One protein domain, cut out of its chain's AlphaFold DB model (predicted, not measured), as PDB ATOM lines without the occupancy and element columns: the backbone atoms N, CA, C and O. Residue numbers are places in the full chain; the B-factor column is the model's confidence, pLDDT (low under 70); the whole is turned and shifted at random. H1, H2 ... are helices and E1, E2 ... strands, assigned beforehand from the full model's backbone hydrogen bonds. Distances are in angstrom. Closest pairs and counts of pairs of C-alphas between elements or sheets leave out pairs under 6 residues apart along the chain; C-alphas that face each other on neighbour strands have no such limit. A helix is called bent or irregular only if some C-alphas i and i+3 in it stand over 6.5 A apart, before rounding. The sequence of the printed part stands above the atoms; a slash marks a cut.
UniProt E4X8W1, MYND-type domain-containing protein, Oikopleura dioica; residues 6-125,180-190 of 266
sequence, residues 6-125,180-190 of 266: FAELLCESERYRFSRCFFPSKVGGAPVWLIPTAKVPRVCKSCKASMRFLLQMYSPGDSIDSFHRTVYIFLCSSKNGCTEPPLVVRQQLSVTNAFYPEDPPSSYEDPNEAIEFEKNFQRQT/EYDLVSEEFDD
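Overview. This is residues 6 to 125 and 180 to 190 of the 266 residues of the protein "MYND-type domain-containing protein" of Oikopleura dioica (UniProt E4X8W1). Amid little regular structure, a long antiparallel sheet, E2 E3 E4, follows the longest axis; helices H1 and H2 and a small ladder, E1 with E5, lie off it. Under half of the 131 printed residues are in named elements, mixed in class. The whole is compact, radius of gyration of the C-alphas 16.1 A, spanning 48 by 34 by 33 A.

Along the chain. Find C-alpha 6 at (-1.961, -6.559, -17.338), where E1, residues 6 to 8, begins. H1, 12 to 18, is irregular: C-alphas 13 and 16 are 7.1 A apart. Then read E2, 51 to 58, E3, 68 to 76, E4, 87 to 93, H2, 111 to 120, and E5, 181 to 186, ending at (4.881, -6.570, -13.092).

Arrangement. Hairpins E2-E3 and E3-E4 make a meander, successive antiparallel neighbours; see N 57 to O 71, 2.9 A, and N 72 to O 89, 2.8 A. H1 touches H2, C-alphas of Tyr 16 and Pro 111 5.8 A apart. H2 has every O i to N i+4 pair within hydrogen-bond range; H1 has 0 of 3, but 3 of 4 O i to N i+3.

Size, cuts and confidence. Across the cut, C-alphas 125 and 180 are 20.7 A apart. Links H1 to E2 and E4 to H2 are long. Residues 186 to 190 have pLDDT under 70.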
ATOM      1  N   PHE A   6      -1.421  -7.068 -16.084       82.19
ATOM      2  CA  PHE A   6      -1.961  -6.559 -17.338       82.19
ATOM      3  C   PHE A   6      -2.274  -7.720 -18.284       82.19
ATOM      4  O   PHE A   6      -1.652  -8.780 -18.229       82.19
ATOM      5  N   ALA A   7      -3.286  -7.528 -19.128       87.81
ATOM      6  CA  ALA A   7      -3.636  -8.480 -20.174       87.81
ATOM      7  C   ALA A   7      -3.016  -8.020 -21.497       87.81
ATOM      8  O   ALA A   7      -3.425  -6.991 -22.040       87.81
ATOM      9  N   GLU A   8      -2.063  -8.785 -22.020       88.38
ATOM     10  CA  GLU A   8      -1.328  -8.445 -23.240       88.38
ATOM     11  C   GLU A   8      -1.672  -9.382 -24.399       88.38
ATOM     12  O   GLU A   8      -1.910 -10.577 -24.227       88.38
ATOM     13  N   LEU A   9      -1.717  -8.839 -25.616       87.75
ATOM     14  CA  LEU A   9      -1.866  -9.649 -26.822       87.75
ATOM     15  C   LEU A   9      -0.511 -10.231 -27.211       87.75
ATOM     16  O   LEU A   9       0.416  -9.483 -27.500       87.75
ATOM     17  N   LEU A  10      -0.434 -11.555 -27.322       81.25
ATOM     18  CA  LEU A  10       0.737 -12.207 -27.899       81.25
ATOM     19  C   LEU A  10       0.643 -12.234 -29.419       81.25
ATOM     20  O   LEU A  10      -0.400 -12.564 -29.995       81.25
ATOM     21  N   CYS A  11       1.764 -11.952 -30.081       86.62
ATOM     22  CA  CYS A  11       1.870 -12.240 -31.501       86.62
ATOM     23  C   CYS A  11       2.019 -13.754 -31.742       86.62
ATOM     24  O   CYS A  11       2.353 -14.531 -30.845       86.62
ATOM     25  N   GLU A  12       1.785 -14.202 -32.980       85.50
ATOM     26  CA  GLU A  12       1.809 -15.635 -33.317       85.50
ATOM     27  C   GLU A  12       3.160 -16.296 -32.988       85.50
ATOM     28  O   GLU A  12       3.193 -17.445 -32.548       85.50
ATOM     29  N   SER A  13       4.275 -15.569 -33.134       88.31
ATOM     30  CA  SER A  13       5.610 -16.075 -32.793       88.31
ATOM     31  C   SER A  13       5.846 -16.248 -31.296       88.31
ATOM     32  O   SER A  13       6.811 -16.906 -30.939       88.31
ATOM     33  N   GLU A  14       4.990 -15.697 -30.436       90.50
ATOM     34  CA  GLU A  14       5.087 -15.795 -28.972       90.50
ATOM     35  C   GLU A  14       4.069 -16.768 -28.379       90.50
ATOM     36  O   GLU A  14       4.129 -17.106 -27.200       90.50
ATOM     37  N   ARG A  15       3.172 -17.305 -29.211       90.38
ATOM     38  CA  ARG A  15       2.130 -18.256 -28.808       90.38
ATOM     39  C   ARG A  15       2.685 -19.521 -28.136       90.38
ATOM     40  O   ARG A  15       1.965 -20.184 -27.392       90.38
ATOM     41  N   TYR A  16       3.963 -19.844 -28.361       91.94
ATOM     42  CA  TYR A  16       4.673 -20.932 -27.679       91.94
ATOM     43  C   TYR A  16       4.748 -20.740 -26.154       91.94
ATOM     44  O   TYR A  16       4.821 -21.737 -25.438       91.94
ATOM     45  N   ARG A  17       4.651 -19.502 -25.641       92.12
ATOM     46  CA  ARG A  17       4.605 -19.205 -24.197       92.12
ATOM     47  C   ARG A  17       3.386 -19.812 -23.502       92.12
ATOM     48  O   ARG A  17       3.439 -20.116 -22.318       92.12
ATOM     49  N   PHE A  18       2.317 -20.106 -24.246       93.44
ATOM     50  CA  PHE A  18       1.164 -20.853 -23.730       93.44
ATOM     51  C   PHE A  18       1.343 -22.378 -23.736       93.44
ATOM     52  O   PHE A  18       0.384 -23.115 -23.487       93.44
ATOM     53  N   SER A  19       2.558 -22.869 -23.994       92.31
ATOM     54  CA  SER A  19       2.909 -24.272 -23.789       92.31
ATOM     55  C   SER A  19       2.746 -24.676 -22.327       92.31
ATOM     56  O   SER A  19       2.994 -23.905 -21.400       92.31
ATOM     57  N   ARG A  20       2.356 -25.932 -22.103       91.81
ATOM     58  CA  ARG A  20       2.083 -26.462 -20.760       91.81
ATOM     59  C   ARG A  20       3.310 -26.438 -19.853       91.81
ATOM     60  O   ARG A  20       3.134 -26.304 -18.646       91.81
ATOM     61  N   CYS A  21       4.510 -26.586 -20.413       91.88
ATOM     62  CA  CYS A  21       5.771 -26.594 -19.664       91.88
ATOM     63  C   CYS A  21       6.147 -25.243 -19.062       91.88
ATOM     64  O   CYS A  21       6.974 -25.202 -18.160       91.88
ATOM     65  N   PHE A  22       5.540 -24.155 -19.537       94.50
ATOM     66  CA  PHE A  22       5.786 -22.811 -19.019       94.50
ATOM     67  C   PHE A  22       4.740 -22.355 -18.007       94.50
ATOM     68  O   PHE A  22       4.807 -21.230 -17.535       94.50
ATOM     69  N   PHE A  23       3.784 -23.227 -17.661       94.38
ATOM     70  CA  PHE A  23       2.748 -22.955 -16.663       94.38
ATOM     71  C   PHE A  23       2.071 -21.575 -16.840       94.38
ATOM     72  O   PHE A  23       2.060 -20.763 -15.917       94.38
ATOM     73  N   PRO A  24       1.492 -21.291 -18.020       94.69
ATOM     74  CA  PRO A  24       1.054 -19.948 -18.383       94.69
ATOM     75  C   PRO A  24      -0.105 -19.440 -17.521       94.69
ATOM     76  O   PRO A  24      -1.103 -20.144 -17.326       94.69
ATOM     77  N   SER A  25      -0.036 -18.173 -17.124       95.00
ATOM     78  CA  SER A  25      -1.180 -17.396 -16.634       95.00
ATOM     79  C   SER A  25      -1.779 -16.624 -17.806       95.00
ATOM     80  O   SER A  25      -1.061 -15.921 -18.497       95.00
ATOM     81  N   LYS A  26      -3.075 -16.784 -18.092       95.19
ATOM     82  CA  LYS A  26      -3.680 -16.172 -19.288       95.19
ATOM     83  C   LYS A  26      -5.187 -15.988 -19.178       95.19
ATOM     84  O   LYS A  26      -5.873 -16.739 -18.475       95.19
ATOM     85  N   VAL A  27      -5.707 -15.043 -19.951       95.44
ATOM     86  CA  VAL A  27      -7.138 -14.809 -20.171       95.44
ATOM     87  C   VAL A  27      -7.558 -15.457 -21.489       95.44
ATOM     88  O   VAL A  27      -6.828 -15.419 -22.471       95.44
ATOM     89  N   GLY A  28      -8.746 -16.056 -21.516       93.94
ATOM     90  CA  GLY A  28      -9.401 -16.574 -22.714       93.94
ATOM     91  C   GLY A  28      -8.623 -17.658 -23.458       93.94
ATOM     92  O   GLY A  28      -7.783 -18.356 -22.894       93.94
ATOM     93  N   GLY A  29      -8.968 -17.892 -24.723       93.12
ATOM     94  CA  GLY A  29      -8.504 -19.062 -25.468       93.12
ATOM     95  C   GLY A  29      -8.958 -20.387 -24.845       93.12
ATOM     96  O   GLY A  29      -9.973 -20.458 -24.151       93.12
ATOM     97  N   ALA A  30      -8.225 -21.468 -25.115       93.75
ATOM     98  CA  ALA A  30      -8.485 -22.781 -24.518       93.75
ATOM     99  C   ALA A  30      -7.679 -22.952 -23.214       93.75
ATOM    100  O   ALA A  30      -6.538 -22.499 -23.162       93.75
ATOM    101  N   PRO A  31      -8.214 -23.609 -22.171       94.94
ATOM    102  CA  PRO A  31      -7.461 -23.857 -20.945       94.94
ATOM    103  C   PRO A  31      -6.237 -24.745 -21.201       94.94
ATOM    104  O   PRO A  31      -6.326 -25.780 -21.870       94.94
ATOM    105  N   VAL A  32      -5.115 -24.372 -20.594       94.88
ATOM    106  CA  VAL A  32      -3.882 -25.160 -20.533       94.88
ATOM    107  C   VAL A  32      -3.885 -25.874 -19.183       94.88
ATOM    108  O   VAL A  32      -3.479 -25.333 -18.158       94.88
ATOM    109  N   TRP A  33      -4.461 -27.077 -19.149       94.81
ATOM    110  CA  TRP A  33      -4.687 -27.807 -17.893       94.81
ATOM    111  C   TRP A  33      -3.385 -28.179 -17.193       94.81
ATOM    112  O   TRP A  33      -2.492 -28.668 -17.855       94.81
ATOM    113  N   LEU A  34      -3.280 -28.090 -15.880       94.88
ATOM    114  CA  LEU A  34      -2.135 -28.617 -15.148       94.88
ATOM    115  C   LEU A  34      -2.216 -30.149 -15.144       94.88
ATOM    116  O   LEU A  34      -1.282 -30.846 -15.514       94.88
ATOM    117  N   ILE A  35      -3.407 -30.677 -14.866       93.62
ATOM    118  CA  ILE A  35      -3.722 -32.106 -14.892       93.62
ATOM    119  C   ILE A  35      -4.680 -32.361 -16.064       93.62
ATOM    120  O   ILE A  35      -5.895 -32.191 -15.921       93.62
ATOM    121  N   PRO A  36      -4.186 -32.774 -17.244       89.81
ATOM    122  CA  PRO A  36      -5.015 -32.868 -18.446       89.81
ATOM    123  C   PRO A  36      -5.954 -34.080 -18.443       89.81
ATOM    124  O   PRO A  36      -6.853 -34.173 -19.275       89.81
ATOM    125  N   THR A  37      -5.785 -35.000 -17.494       89.12
ATOM    126  CA  THR A  37      -6.688 -36.137 -17.262       89.12
ATOM    127  C   THR A  37      -7.798 -35.828 -16.254       89.12
ATOM    128  O   THR A  37      -8.688 -36.660 -16.051       89.12
ATOM    129  N   ALA A  38      -7.777 -34.649 -15.624       89.25
ATOM    130  CA  ALA A  38      -8.754 -34.288 -14.610       89.25
ATOM    131  C   ALA A  38     -10.170 -34.187 -15.190       89.25
ATOM    132  O   ALA A  38     -10.406 -33.684 -16.293       89.25
ATOM    133  N   LYS A  39     -11.146 -34.640 -14.405       89.81
ATOM    134  CA  LYS A  39     -12.564 -34.508 -14.738       89.81
ATOM    135  C   LYS A  39     -13.068 -33.178 -14.210       89.81
ATOM    136  O   LYS A  39     -13.245 -33.021 -13.009       89.81
ATOM    137  N   VAL A  40     -13.334 -32.248 -15.117       90.56
ATOM    138  CA  VAL A  40     -13.819 -30.911 -14.762       90.56
ATOM    139  C   VAL A  40     -15.283 -30.748 -15.184       90.56
ATOM    140  O   VAL A  40     -15.643 -31.165 -16.295       90.56
ATOM    141  N   PRO A  41     -16.154 -30.169 -14.332       92.62
ATOM    142  CA  PRO A  41     -17.522 -29.853 -14.718       92.62
ATOM    143  C   PRO A  41     -17.551 -28.941 -15.946       92.62
ATOM    144  O   PRO A  41     -16.897 -27.908 -15.995       92.62
ATOM    145  N   ARG A  42     -18.341 -29.331 -16.945       91.25
ATOM    146  CA  ARG A  42     -18.445 -28.627 -18.238       91.25
ATOM    147  C   ARG A  42     -19.765 -27.887 -18.436       91.25
ATOM    148  O   ARG A  42     -19.940 -27.202 -19.440       91.25
ATOM    149  N   VAL A  43     -20.712 -28.067 -17.517       93.69
ATOM    150  CA  VAL A  43     -22.046 -27.463 -17.575       93.69
ATOM    151  C   VAL A  43     -22.369 -26.749 -16.272       93.69
ATOM    152  O   VAL A  43     -21.986 -27.204 -15.195       93.69
ATOM    153  N   CYS A  44     -23.093 -25.644 -16.394       94.69
ATOM    154  CA  CYS A  44     -23.631 -24.874 -15.287       94.69
ATOM    155  C   CYS A  44     -24.531 -25.761 -14.416       94.69
ATOM    156  O   CYS A  44     -25.366 -26.510 -14.938       94.69
ATOM    157  N   LYS A  45     -24.388 -25.667 -13.089       93.88
ATOM    158  CA  LYS A  45     -25.186 -26.463 -12.146       93.88
ATOM    159  C   LYS A  45     -26.670 -26.093 -12.220       93.88
ATOM    160  O   LYS A  45     -27.495 -27.009 -12.248       93.88
ATOM    161  N   SER A  46     -26.978 -24.807 -12.387       94.81
ATOM    162  CA  SER A  46     -28.345 -24.283 -12.483       94.81
ATOM    163  C   SER A  46     -28.993 -24.485 -13.856       94.81
ATOM    164  O   SER A  46     -29.935 -25.260 -13.986       94.81
ATOM    165  N   CYS A  47     -28.491 -23.842 -14.917       94.56
ATOM    166  CA  CYS A  47     -29.185 -23.821 -16.217       94.56
ATOM    167  C   CYS A  47     -28.715 -24.883 -17.226       94.56
ATOM    168  O   CYS A  47     -29.240 -24.950 -18.336       94.56
ATOM    169  N   LYS A  48     -27.699 -25.684 -16.878       94.06
ATOM    170  CA  LYS A  48     -27.079 -26.711 -17.741       94.06
ATOM    171  C   LYS A  48     -26.420 -26.197 -19.032       94.06
ATOM    172  O   LYS A  48     -25.955 -27.008 -19.830       94.06
ATOM    173  N   ALA A  49     -26.315 -24.879 -19.230       92.25
ATOM    174  CA  ALA A  49     -25.520 -24.296 -20.313       92.25
ATOM    175  C   ALA A  49     -24.025 -24.632 -20.158       92.25
ATOM    176  O   ALA A  49     -23.572 -24.990 -19.072       92.25
ATOM    177  N   SER A  50     -23.252 -24.514 -21.239       92.06
ATOM    178  CA  SER A  50     -21.812 -24.801 -21.221       92.06
ATOM    179  C   SER A  50     -21.058 -23.819 -20.322       92.06
ATOM    180  O   SER A  50     -21.353 -22.626 -20.316       92.06
ATOM    181  N   MET A  51     -20.040 -24.309 -19.618       93.75
ATOM    182  CA  MET A  51     -19.086 -23.463 -18.896       93.75
ATOM    183  C   MET A  51     -17.924 -23.102 -19.825       93.75
ATOM    184  O   MET A  51     -17.243 -23.991 -20.344       93.75
ATOM    185  N   ARG A  52     -17.717 -21.807 -20.069       93.44
ATOM    186  CA  ARG A  52     -16.659 -21.259 -20.929       93.44
ATOM    187  C   ARG A  52     -15.473 -20.841 -20.081       93.44
ATOM    188  O   ARG A  52     -15.657 -20.151 -19.087       93.44
ATOM    189  N   PHE A  53     -14.281 -21.258 -20.483       95.69
ATOM    190  CA  PHE A  53     -13.039 -20.861 -19.829       95.69
ATOM    191  C   PHE A  53     -12.834 -19.354 -19.952       95.69
ATOM    192  O   PHE A  53     -12.997 -18.846 -21.053       95.69
ATOM    193  N   LEU A  54     -12.507 -18.674 -18.852       95.62
ATOM    194  CA  LEU A  54     -12.222 -17.238 -18.810       95.62
ATOM    195  C   LEU A  54     -10.761 -16.952 -18.472       95.62
ATOM    196  O   LEU A  54     -10.151 -16.130 -19.136       95.62
ATOM    197  N   LEU A  55     -10.229 -17.569 -17.421       95.75
ATOM    198  CA  LEU A  55      -8.943 -17.190 -16.841       95.75
ATOM    199  C   LEU A  55      -8.258 -18.424 -16.268       95.75
ATOM    200  O   LEU A  55      -8.918 -19.239 -15.621       95.75
ATOM    201  N   GLN A  56      -6.949 -18.530 -16.461       96.06
ATOM    202  CA  GLN A  56      -6.093 -19.416 -15.678       96.06
ATOM    203  C   GLN A  56      -4.969 -18.607 -15.043       96.06
ATOM    204  O   GLN A  56      -4.402 -17.722 -15.682       96.06
ATOM    205  N   MET A  57      -4.639 -18.941 -13.804       95.44
ATOM    206  CA  MET A  57      -3.540 -18.334 -13.068       95.44
ATOM    207  C   MET A  57      -2.694 -19.439 -12.464       95.44
ATOM    208  O   MET A  57      -3.199 -20.241 -11.670       95.44
ATOM    209  N   TYR A  58      -1.428 -19.491 -12.855       95.12
ATOM    210  CA  TYR A  58      -0.434 -20.298 -12.173       95.12
ATOM    211  C   TYR A  58       0.077 -19.536 -10.949       95.12
ATOM    212  O   TYR A  58       0.376 -18.349 -11.017       95.12
ATOM    213  N   SER A  59       0.117 -20.218  -9.810       92.88
ATOM    214  CA  SER A  59       0.539 -19.659  -8.531       92.88
ATOM    215  C   SER A  59       1.238 -20.778  -7.769       92.88
ATOM    216  O   SER A  59       0.558 -21.537  -7.074       92.88
ATOM    217  N   PRO A  60       2.556 -20.963  -7.965       92.25
ATOM    218  CA  PRO A  60       3.284 -22.013  -7.273       92.25
ATOM    219  C   PRO A  60       3.162 -21.817  -5.755       92.25
ATOM    220  O   PRO A  60       3.146 -20.690  -5.266       92.25
ATOM    221  N   GLY A  61       3.001 -22.913  -5.017       88.69
ATOM    222  CA  GLY A  61       2.937 -22.910  -3.557       88.69
ATOM    223  C   GLY A  61       4.249 -23.356  -2.919       88.69
ATOM    224  O   GLY A  61       5.075 -23.983  -3.568       88.69
ATOM    225  N   ASP A  62       4.395 -23.120  -1.618       89.06
ATOM    226  CA  ASP A  62       5.642 -23.414  -0.888       89.06
ATOM    227  C   ASP A  62       5.813 -24.896  -0.498       89.06
ATOM    228  O   ASP A  62       6.884 -25.333  -0.083       89.06
ATOM    229  N   SER A  63       4.743 -25.690  -0.594       90.56
ATOM    230  CA  SER A  63       4.740 -27.105  -0.207       90.56
ATOM    231  C   SER A  63       5.100 -27.998  -1.390       90.56
ATOM    232  O   SER A  63       4.446 -27.934  -2.428       90.56
ATOM    233  N   ILE A  64       6.063 -28.904  -1.197       88.12
ATOM    234  CA  ILE A  64       6.517 -29.861  -2.221       88.12
ATOM    235  C   ILE A  64       5.364 -30.716  -2.757       88.12
ATOM    236  O   ILE A  64       5.311 -30.969  -3.958       88.12
ATOM    237  N   ASP A  65       4.417 -31.113  -1.903       89.00
ATOM    238  CA  ASP A  65       3.280 -31.967  -2.272       89.00
ATOM    239  C   ASP A  65       2.196 -31.226  -3.068       89.00
ATOM    240  O   ASP A  65       1.279 -31.837  -3.618       89.00
ATOM    241  N   SER A  66       2.270 -29.895  -3.129       90.75
ATOM    242  CA  SER A  66       1.237 -29.063  -3.745       90.75
ATOM    243  C   SER A  66       1.792 -27.816  -4.445       90.75
ATOM    244  O   SER A  66       1.088 -26.802  -4.570       90.75
ATOM    245  N   PHE A  67       3.049 -27.933  -4.890       92.94
ATOM    246  CA  PHE A  67       3.881 -26.874  -5.449       92.94
ATOM    247  C   PHE A  67       3.257 -26.301  -6.710       92.94
ATOM    248  O   PHE A  67       2.899 -25.129  -6.737       92.94
ATOM    249  N   HIS A  68       3.031 -27.121  -7.736       94.56
ATOM    250  CA  HIS A  68       2.345 -26.635  -8.922       94.56
ATOM    251  C   HIS A  68       0.876 -26.441  -8.582       94.56
ATOM    252  O   HIS A  68       0.179 -27.399  -8.251       94.56
ATOM    253  N   ARG A  69       0.385 -25.209  -8.689       95.81
ATOM    254  CA  ARG A  69      -1.019 -24.884  -8.457       95.81
ATOM    255  C   ARG A  69      -1.500 -23.951  -9.549       95.81
ATOM    256  O   ARG A  69      -0.923 -22.896  -9.791       95.81
ATOM    257  N   THR A  70      -2.600 -24.339 -10.177       96.56
ATOM    258  CA  THR A  70      -3.280 -23.513 -11.169       96.56
ATOM    259  C   THR A  70      -4.744 -23.389 -10.798       96.56
ATOM    260  O   THR A  70      -5.410 -24.382 -10.491       96.56
ATOM    261  N   VAL A  71      -5.244 -22.159 -10.831       96.62
ATOM    262  CA  VAL A  71      -6.665 -21.851 -10.678       96.62
ATOM    263  C   VAL A  71      -7.235 -21.531 -12.047       96.62
ATOM    264  O   VAL A  71      -6.659 -20.748 -12.793       96.62
ATOM    265  N   TYR A  72      -8.375 -22.127 -12.363       97.75
ATOM    266  CA  TYR A  72      -9.138 -21.890 -13.578       97.75
ATOM    267  C   TYR A  72     -10.489 -21.293 -13.210       97.75
ATOM    268  O   TYR A  72     -11.157 -21.784 -12.298       97.75
ATOM    269  N   ILE A  73     -10.928 -20.288 -13.956       97.25
ATOM    270  CA  ILE A  73     -12.236 -19.656 -13.794       97.25
ATOM    271  C   ILE A  73     -13.047 -19.876 -15.067       97.25
ATOM    272  O   ILE A  73     -12.571 -19.630 -16.178       97.25
ATOM    273  N   PHE A  74     -14.290 -20.323 -14.901       96.38
ATOM    274  CA  PHE A  74     -15.231 -20.550 -15.989       96.38
ATOM    275  C   PHE A  74     -16.536 -19.796 -15.764       96.38
ATOM    276  O   PHE A  74     -17.099 -19.809 -14.670       96.38
ATOM    277  N   LEU A  75     -17.071 -19.217 -16.835       95.00
ATOM    278  CA  LEU A  75     -18.344 -18.506 -16.836       95.00
ATOM    279  C   LEU A  75     -19.442 -19.326 -17.513       95.00
ATOM    280  O   LEU A  75     -19.209 -20.039 -18.491       95.00
ATOM    281  N   CYS A  76     -20.668 -19.186 -17.020       94.69
ATOM    282  CA  CYS A  76     -21.844 -19.754 -17.665       94.69
ATOM    283  C   CYS A  76     -22.088 -19.091 -19.031       94.69
ATOM    284  O   CYS A  76     -22.138 -17.870 -19.139       94.69
ATOM    285  N   SER A  77     -22.299 -19.887 -20.084       91.19
ATOM    286  CA  SER A  77     -22.563 -19.375 -21.438       91.19
ATOM    287  C   SER A  77     -24.045 -19.123 -21.740       91.19
ATOM    288  O   SER A  77     -24.420 -19.024 -22.913       91.19
ATOM    289  N   SER A  78     -24.920 -19.155 -20.733       91.69
ATOM    290  CA  SER A  78     -26.358 -19.004 -20.951       91.69
ATOM    291  C   SER A  78     -26.682 -17.602 -21.449       91.69
ATOM    292  O   SER A  78     -26.302 -16.612 -20.833       91.69
ATOM    293  N   LYS A  79     -27.453 -17.519 -22.535       86.81
ATOM    294  CA  LYS A  79     -27.971 -16.245 -23.052       86.81
ATOM    295  C   LYS A  79     -29.181 -15.731 -22.266       86.81
ATOM    296  O   LYS A  79     -29.599 -14.601 -22.472       86.81
ATOM    297  N   ASN A  80     -29.727 -16.544 -21.362       88.12
ATOM    298  CA  ASN A  80     -30.962 -16.251 -20.637       88.12
ATOM    299  C   ASN A  80     -30.691 -15.630 -19.253       88.12
ATOM    300  O   ASN A  80     -31.430 -15.906 -18.315       88.12
ATOM    301  N   GLY A  81     -29.603 -14.863 -19.105       84.44
ATOM    302  CA  GLY A  81     -29.299 -14.130 -17.867       84.44
ATOM    303  C   GLY A  81     -29.067 -15.020 -16.642       84.44
ATOM    304  O   GLY A  81     -29.571 -14.728 -15.565       84.44
ATOM    305  N   CYS A  82     -28.348 -16.136 -16.797       91.44
ATOM    306  CA  CYS A  82     -28.054 -17.025 -15.669       91.44
ATOM    307  C   CYS A  82     -27.136 -16.333 -14.650       91.44
ATOM    308  O   CYS A  82     -26.085 -15.822 -15.024       91.44
ATOM    309  N   THR A  83     -27.518 -16.382 -13.374       92.44
ATOM    310  CA  THR A  83     -26.801 -15.765 -12.247       92.44
ATOM    311  C   THR A  83     -25.935 -16.753 -11.462       92.44
ATOM    312  O   THR A  83     -25.480 -16.433 -10.367       92.44
ATOM    313  N   GLU A  84     -25.712 -17.961 -11.996       92.06
ATOM    314  CA  GLU A  84     -24.804 -18.925 -11.370       92.06
ATOM    315  C   GLU A  84     -23.411 -18.294 -11.237       92.06
ATOM    316  O   GLU A  84     -22.909 -17.747 -12.229       92.06
ATOM    317  N   PRO A  85     -22.769 -18.376 -10.059       94.19
ATOM    318  CA  PRO A  85     -21.426 -17.851  -9.889       94.19
ATOM    319  C   PRO A  85     -20.430 -18.549 -10.832       94.19
ATOM    320  O   PRO A  85     -20.682 -19.668 -11.301       94.19
ATOM    321  N   PRO A  86     -19.278 -17.914 -11.109       95.00
ATOM    322  CA  PRO A  86     -18.204 -18.557 -11.849       95.00
ATOM    323  C   PRO A  86     -17.830 -19.906 -11.227       95.00
ATOM    324  O   PRO A  86     -17.726 -20.043 -10.008       95.00
ATOM    325  N   LEU A  87     -17.592 -20.907 -12.071       95.88
ATOM    326  CA  LEU A  87     -16.983 -22.154 -11.626       95.88
ATOM    327  C   LEU A  87     -15.483 -21.915 -11.479       95.88
ATOM    328  O   LEU A  87     -14.809 -21.620 -12.464       95.88
ATOM    329  N   VAL A  88     -14.977 -22.086 -10.263       96.94
ATOM    330  CA  VAL A  88     -13.549 -22.035  -9.954       96.94
ATOM    331  C   VAL A  88     -13.042 -23.461  -9.776       96.94
ATOM    332  O   VAL A  88     -13.643 -24.257  -9.055       96.94
ATOM    333  N   VAL A  89     -11.961 -23.806 -10.468       96.38
ATOM    334  CA  VAL A  89     -11.336 -25.130 -10.416       96.38
ATOM    335  C   VAL A  89      -9.884 -24.940 -10.035       96.38
ATOM    336  O   VAL A  89      -9.153 -24.235 -10.721       96.38
ATOM    337  N   ARG A  90      -9.456 -25.601  -8.967       96.00
ATOM    338  CA  ARG A  90      -8.059 -25.641  -8.547       96.00
ATOM    339  C   ARG A  90      -7.475 -26.993  -8.929       96.00
ATOM    340  O   ARG A  90      -8.065 -28.028  -8.633       96.00
ATOM    341  N   GLN A  91      -6.326 -26.983  -9.590       96.00
ATOM    342  CA  GLN A  91      -5.520 -28.179  -9.816       96.00
ATOM    343  C   GLN A  91      -4.194 -28.017  -9.098       96.00
ATOM    344  O   GLN A  91      -3.628 -26.922  -9.099       96.00
ATOM    345  N   GLN A  92      -3.722 -29.099  -8.482       95.75
ATOM    346  CA  GLN A  92      -2.449 -29.111  -7.781       95.75
ATOM    347  C   GLN A  92      -1.671 -30.387  -8.045       95.75
ATOM    348  O   GLN A  92      -2.261 -31.463  -8.124       95.75
ATOM    349  N   LEU A  93      -0.357 -30.245  -8.155       95.38
ATOM    350  CA  LEU A  93       0.586 -31.345  -8.270       95.38
ATOM    351  C   LEU A  93       1.791 -31.087  -7.369       95.38
ATOM    352  O   LEU A  93       2.182 -29.938  -7.146       95.38
ATOM    353  N   SER A  94       2.392 -32.173  -6.900       95.31
ATOM    354  CA  SER A  94       3.714 -32.152  -6.291       95.31
ATOM    355  C   SER A  94       4.793 -31.774  -7.308       95.31
ATOM    356  O   SER A  94       4.582 -31.925  -8.514       95.31
ATOM    357  N   VAL A  95       5.958 -31.335  -6.821       92.38
ATOM    358  CA  VAL A  95       7.146 -31.078  -7.661       92.38
ATOM    359  C   VAL A  95       7.462 -32.317  -8.505       92.38
ATOM    360  O   VAL A  95       7.369 -32.286  -9.728       92.38
ATOM    361  N   THR A  96       7.701 -33.459  -7.857       94.44
ATOM    362  CA  THR A  96       7.852 -34.741  -8.550       94.44
ATOM    363  C   THR A  96       6.478 -35.282  -8.933       94.44
ATOM    364  O   THR A  96       5.690 -35.659  -8.064       94.44
ATOM    365  N   ASN A  97       6.164 -35.334 -10.226       93.00
ATOM    366  CA  ASN A  97       4.875 -35.826 -10.713       93.00
ATOM    367  C   ASN A  97       4.999 -36.520 -12.084       93.00
ATOM    368  O   ASN A  97       6.053 -36.533 -12.709       93.00
ATOM    369  N   ALA A  98       3.910 -37.135 -12.551       91.81
ATOM    370  CA  ALA A  98       3.901 -37.916 -13.794       91.81
ATOM    371  C   ALA A  98       3.743 -37.077 -15.079       91.81
ATOM    372  O   ALA A  98       3.751 -37.640 -16.173       91.81
ATOM    373  N   PHE A  99       3.516 -35.767 -14.964       91.19
ATOM    374  CA  PHE A  99       3.177 -34.894 -16.090       91.19
ATOM    375  C   PHE A  99       4.322 -33.952 -16.467       91.19
ATOM    376  O   PHE A  99       4.510 -33.677 -17.649       91.19
ATOM    377  N   TYR A 100       5.073 -33.464 -15.485       91.62
ATOM    378  CA  TYR A 100       6.106 -32.455 -15.681       91.62
ATOM    379  C   TYR A 100       7.455 -32.961 -15.169       91.62
ATOM    380  O   TYR A 100       7.486 -33.627 -14.131       91.62
ATOM    381  N   PRO A 101       8.555 -32.662 -15.882       89.00
ATOM    382  CA  PRO A 101       9.899 -32.815 -15.352       89.00
ATOM    383  C   PRO A 101      10.067 -32.036 -14.047       89.00
ATOM    384  O   PRO A 101       9.427 -31.004 -13.848       89.00
ATOM    385  N   GLU A 102      10.930 -32.548 -13.175       86.88
ATOM    386  CA  GLU A 102      11.320 -31.863 -11.940       86.88
ATOM    387  C   GLU A 102      12.170 -30.621 -12.239       86.88
ATOM    388  O   GLU A 102      11.974 -29.574 -11.623       86.88
ATOM    389  N   ASP A 103      13.056 -30.720 -13.231       88.06
ATOM    390  CA  ASP A 103      13.851 -29.589 -13.695       88.06
ATOM    391  C   ASP A 103      12.996 -28.635 -14.553       88.06
ATOM    392  O   ASP A 103      12.298 -29.088 -15.471       88.06
ATOM    393  N   PRO A 104      13.042 -27.313 -14.300       87.31
ATOM    394  CA  PRO A 104      12.374 -26.336 -15.150       87.31
ATOM    395  C   PRO A 104      13.040 -26.255 -16.537       87.31
ATOM    396  O   PRO A 104      14.198 -26.653 -16.693       87.31
ATOM    397  N   PRO A 105      12.348 -25.694 -17.546       89.94
ATOM    398  CA  PRO A 105      12.958 -25.388 -18.840       89.94
ATOM    399  C   PRO A 105      14.209 -24.518 -18.678       89.94
ATOM    400  O   PRO A 105      14.247 -23.642 -17.810       89.94
ATOM    401  N   SER A 106      15.215 -24.717 -19.534       90.38
ATOM    402  CA  SER A 106      16.452 -23.927 -19.469       90.38
ATOM    403  C   SER A 106      16.237 -22.468 -19.884       90.38
ATOM    404  O   SER A 106      16.947 -21.575 -19.419       90.38
ATOM    405  N   SER A 107      15.225 -22.219 -20.721       91.44
ATOM    406  CA  SER A 107      14.759 -20.890 -21.105       91.44
ATOM    407  C   SER A 107      13.245 -20.876 -21.321       91.44
ATOM    408  O   SER A 107      12.695 -21.722 -22.023       91.44
ATOM    409  N   TYR A 108      12.572 -19.867 -20.766       87.31
ATOM    410  CA  TYR A 108      11.149 -19.594 -21.015       87.31
ATOM    411  C   TYR A 108      10.916 -18.806 -22.317       87.31
ATOM    412  O   TYR A 108       9.776 -18.628 -22.746       87.31
ATOM    413  N   GLU A 109      11.992 -18.347 -22.960       89.50
ATOM    414  CA  GLU A 109      11.957 -17.570 -24.202       89.50
ATOM    415  C   GLU A 109      12.382 -18.381 -25.434       89.50
ATOM    416  O   GLU A 109      12.417 -17.845 -26.542       89.50
ATOM    417  N   ASP A 110      12.714 -19.667 -25.273       92.62
ATOM    418  CA  ASP A 110      13.063 -20.542 -26.393       92.62
ATOM    419  C   ASP A 110      11.836 -21.350 -26.860       92.62
ATOM    420  O   ASP A 110      11.357 -22.237 -26.144       92.62
ATOM    421  N   PRO A 111      11.330 -21.129 -28.088       93.06
ATOM    422  CA  PRO A 111      10.255 -21.941 -28.647       93.06
ATOM    423  C   PRO A 111      10.597 -23.432 -28.752       93.06
ATOM    424  O   PRO A 111       9.687 -24.266 -28.761       93.06
ATOM    425  N   ASN A 112      11.881 -23.794 -28.852       93.81
ATOM    426  CA  ASN A 112      12.297 -25.189 -28.984       93.81
ATOM    427  C   ASN A 112      12.019 -25.998 -27.716       93.81
ATOM    428  O   ASN A 112      11.604 -27.150 -27.843       93.81
ATOM    429  N   GLU A 113      12.137 -25.387 -26.535       92.62
ATOM    430  CA  GLU A 113      11.790 -26.001 -25.243       92.62
ATOM    431  C   GLU A 113      10.315 -26.434 -25.225       92.62
ATOM    432  O   GLU A 113       9.984 -27.590 -24.951       92.62
ATOM    433  N   ALA A 114       9.407 -25.542 -25.645       92.31
ATOM    434  CA  ALA A 114       7.986 -25.866 -25.783       92.31
ATOM    435  C   ALA A 114       7.735 -26.987 -26.799       92.31
ATOM    436  O   ALA A 114       6.947 -27.903 -26.548       92.31
ATOM    437  N   ILE A 115       8.389 -26.918 -27.959       91.25
ATOM    438  CA  ILE A 115       8.225 -27.908 -29.027       91.25
ATOM    439  C   ILE A 115       8.699 -29.291 -28.569       91.25
ATOM    440  O   ILE A 115       8.053 -30.294 -28.882       91.25
ATOM    441  N   GLU A 116       9.833 -29.367 -27.879       91.44
ATOM    442  CA  GLU A 116      10.392 -30.619 -27.375       91.44
ATOM    443  C   GLU A 116       9.518 -31.217 -26.275       91.44
ATOM    444  O   GLU A 116       9.175 -32.404 -26.344       91.44
ATOM    445  N   PHE A 117       9.059 -30.390 -25.335       90.31
ATOM    446  CA  PHE A 117       8.127 -30.825 -24.306       90.31
ATOM    447  C   PHE A 117       6.849 -31.417 -24.912       90.31
ATOM    448  O   PHE A 117       6.499 -32.559 -24.623       90.31
ATOM    449  N   GLU A 118       6.171 -30.694 -25.808       87.38
ATOM    450  CA  GLU A 118       4.897 -31.135 -26.398       87.38
ATOM    451  C   GLU A 118       5.043 -32.382 -27.294       87.38
ATOM    452  O   GLU A 118       4.088 -33.143 -27.487       87.38
ATOM    453  N   LYS A 119       6.238 -32.642 -27.842       87.31
ATOM    454  CA  LYS A 119       6.530 -33.895 -28.564       87.31
ATOM    455  C   LYS A 119       6.575 -35.100 -27.627       87.31
ATOM    456  O   LYS A 119       6.073 -36.160 -28.006       87.31
ATOM    457  N   ASN A 120       7.177 -34.931 -26.453       82.88
ATOM    458  CA  ASN A 120       7.394 -35.992 -25.471       82.88
ATOM    459  C   ASN A 120       6.214 -36.155 -24.503       82.88
ATOM    460  O   ASN A 120       6.018 -37.228 -23.929       82.88
ATOM    461  N   PHE A 121       5.397 -35.115 -24.347       81.38
ATOM    462  CA  PHE A 121       4.241 -35.130 -23.469       81.38
ATOM    463  C   PHE A 121       3.180 -36.118 -23.964       81.38
ATOM    464  O   PHE A 121       2.850 -36.196 -25.154       81.38
ATOM    465  N   GLN A 122       2.601 -36.883 -23.032       70.69
ATOM    466  CA  GLN A 122       1.567 -37.852 -23.365       70.69
ATOM    467  C   GLN A 122       0.363 -37.128 -23.971       70.69
ATOM    468  O   GLN A 122      -0.372 -36.419 -23.281       70.69
ATOM    469  N   ARG A 123       0.155 -37.324 -25.279       71.00
ATOM    470  CA  ARG A 123      -0.898 -36.641 -26.033       71.00
ATOM    471  C   ARG A 123      -2.269 -36.968 -25.455       71.00
ATOM    472  O   ARG A 123      -2.841 -38.024 -25.727       71.00
ATOM    473  N   GLN A 124      -2.811 -36.032 -24.686       76.50
ATOM    474  CA  GLN A 124      -4.212 -36.043 -24.307       76.50
ATOM    475  C   GLN A 124      -5.034 -35.438 -25.438       76.50
ATOM    476  O   GLN A 124      -4.657 -34.453 -26.074       76.50
ATOM    477  N   THR A 125      -6.171 -36.058 -25.724       87.88
ATOM    478  CA  THR A 125      -7.053 -35.595 -26.786       87.88
ATOM    479  C   THR A 125      -7.935 -34.480 -26.248       87.88
ATOM    480  O   THR A 125      -8.811 -34.699 -25.408       87.88
ATOM    481  N   GLU A 180      -7.707 -14.418 -26.509       91.94
ATOM    482  CA  GLU A 180      -6.623 -14.972 -25.710       91.94
ATOM    483  C   GLU A 180      -5.553 -13.909 -25.450       91.94
ATOM    484  O   GLU A 180      -5.031 -13.329 -26.399       91.94
ATOM    485  N   TYR A 181      -5.232 -13.683 -24.177       92.75
ATOM    486  CA  TYR A 181      -4.263 -12.683 -23.723       92.75
ATOM    487  C   TYR A 181      -3.348 -13.284 -22.667       92.75
ATOM    488  O   TYR A 181      -3.814 -14.055 -21.827       92.75
ATOM    489  N   ASP A 182      -2.077 -12.908 -22.685       92.00
ATOM    490  CA  ASP A 182      -1.134 -13.242 -21.626       92.00
ATOM    491  C   ASP A 182      -1.430 -12.403 -20.385       92.00
ATOM    492  O   ASP A 182      -1.817 -11.240 -20.504       92.00
ATOM    493  N   LEU A 183      -1.306 -13.002 -19.202       90.81
ATOM    494  CA  LEU A 183      -1.468 -12.280 -17.945       90.81
ATOM    495  C   LEU A 183      -0.083 -11.999 -17.370       90.81
ATOM    496  O   LEU A 183       0.465 -12.815 -16.627       90.81
ATOM    497  N   VAL A 184       0.448 -10.830 -17.708       85.06
ATOM    498  CA  VAL A 184       1.769 -10.380 -17.275       85.06
ATOM    499  C   VAL A 184       1.622  -9.673 -15.938       85.06
ATOM    500  O   VAL A 184       0.833  -8.740 -15.809       85.06
ATOM    501  N   SER A 185       2.349 -10.132 -14.926       76.00
ATOM    502  CA  SER A 185       2.449  -9.452 -13.637       76.00
ATOM    503  C   SER A 185       3.763  -8.690 -13.572       76.00
ATOM    504  O   SER A 185       4.821  -9.308 -13.682       76.00
ATOM    505  N   GLU A 186       3.697  -7.381 -13.365       65.94
ATOM    506  CA  GLU A 186       4.881  -6.570 -13.092       65.94
ATOM    507  C   GLU A 186       5.064  -6.473 -11.574       65.94
ATOM    508  O   GLU A 186       4.123  -6.171 -10.831       65.94
ATOM    509  N   GLU A 187       6.271  -6.773 -11.096       58.62
ATOM    510  CA  GLU A 187       6.657  -6.438  -9.730       58.62
ATOM    511  C   GLU A 187       6.933  -4.934  -9.698       58.62
ATOM    512  O   GLU A 187       7.870  -4.451 -10.326       58.62
ATOM    513  N   PHE A 188       6.072  -4.182  -9.013       53.09
ATOM    514  CA  PHE A 188       6.318  -2.766  -8.768       53.09
ATOM    515  C   PHE A 188       7.431  -2.675  -7.729       53.09
ATOM    516  O   PHE A 188       7.244  -3.099  -6.587       53.09
ATOM    517  N   ASP A 189       8.576  -2.119  -8.115       51.03
ATOM    518  CA  ASP A 189       9.590  -1.728  -7.148       51.03
ATOM    519  C   ASP A 189       9.020  -0.567  -6.316       51.03
ATOM    520  O   ASP A 189       8.596   0.453  -6.859       51.03
ATOM    521  N   ASP A 190       9.053  -0.668  -4.980       49.94
ATOM    522  CA  ASP A 190       8.570   0.371  -4.041       49.94
ATOM    523  C   ASP A 190       9.165   1.781  -4.302       49.94
ATOM    524  O   ASP A 190       8.692   2.790  -3.771       49.94
TER     525      ASP A 190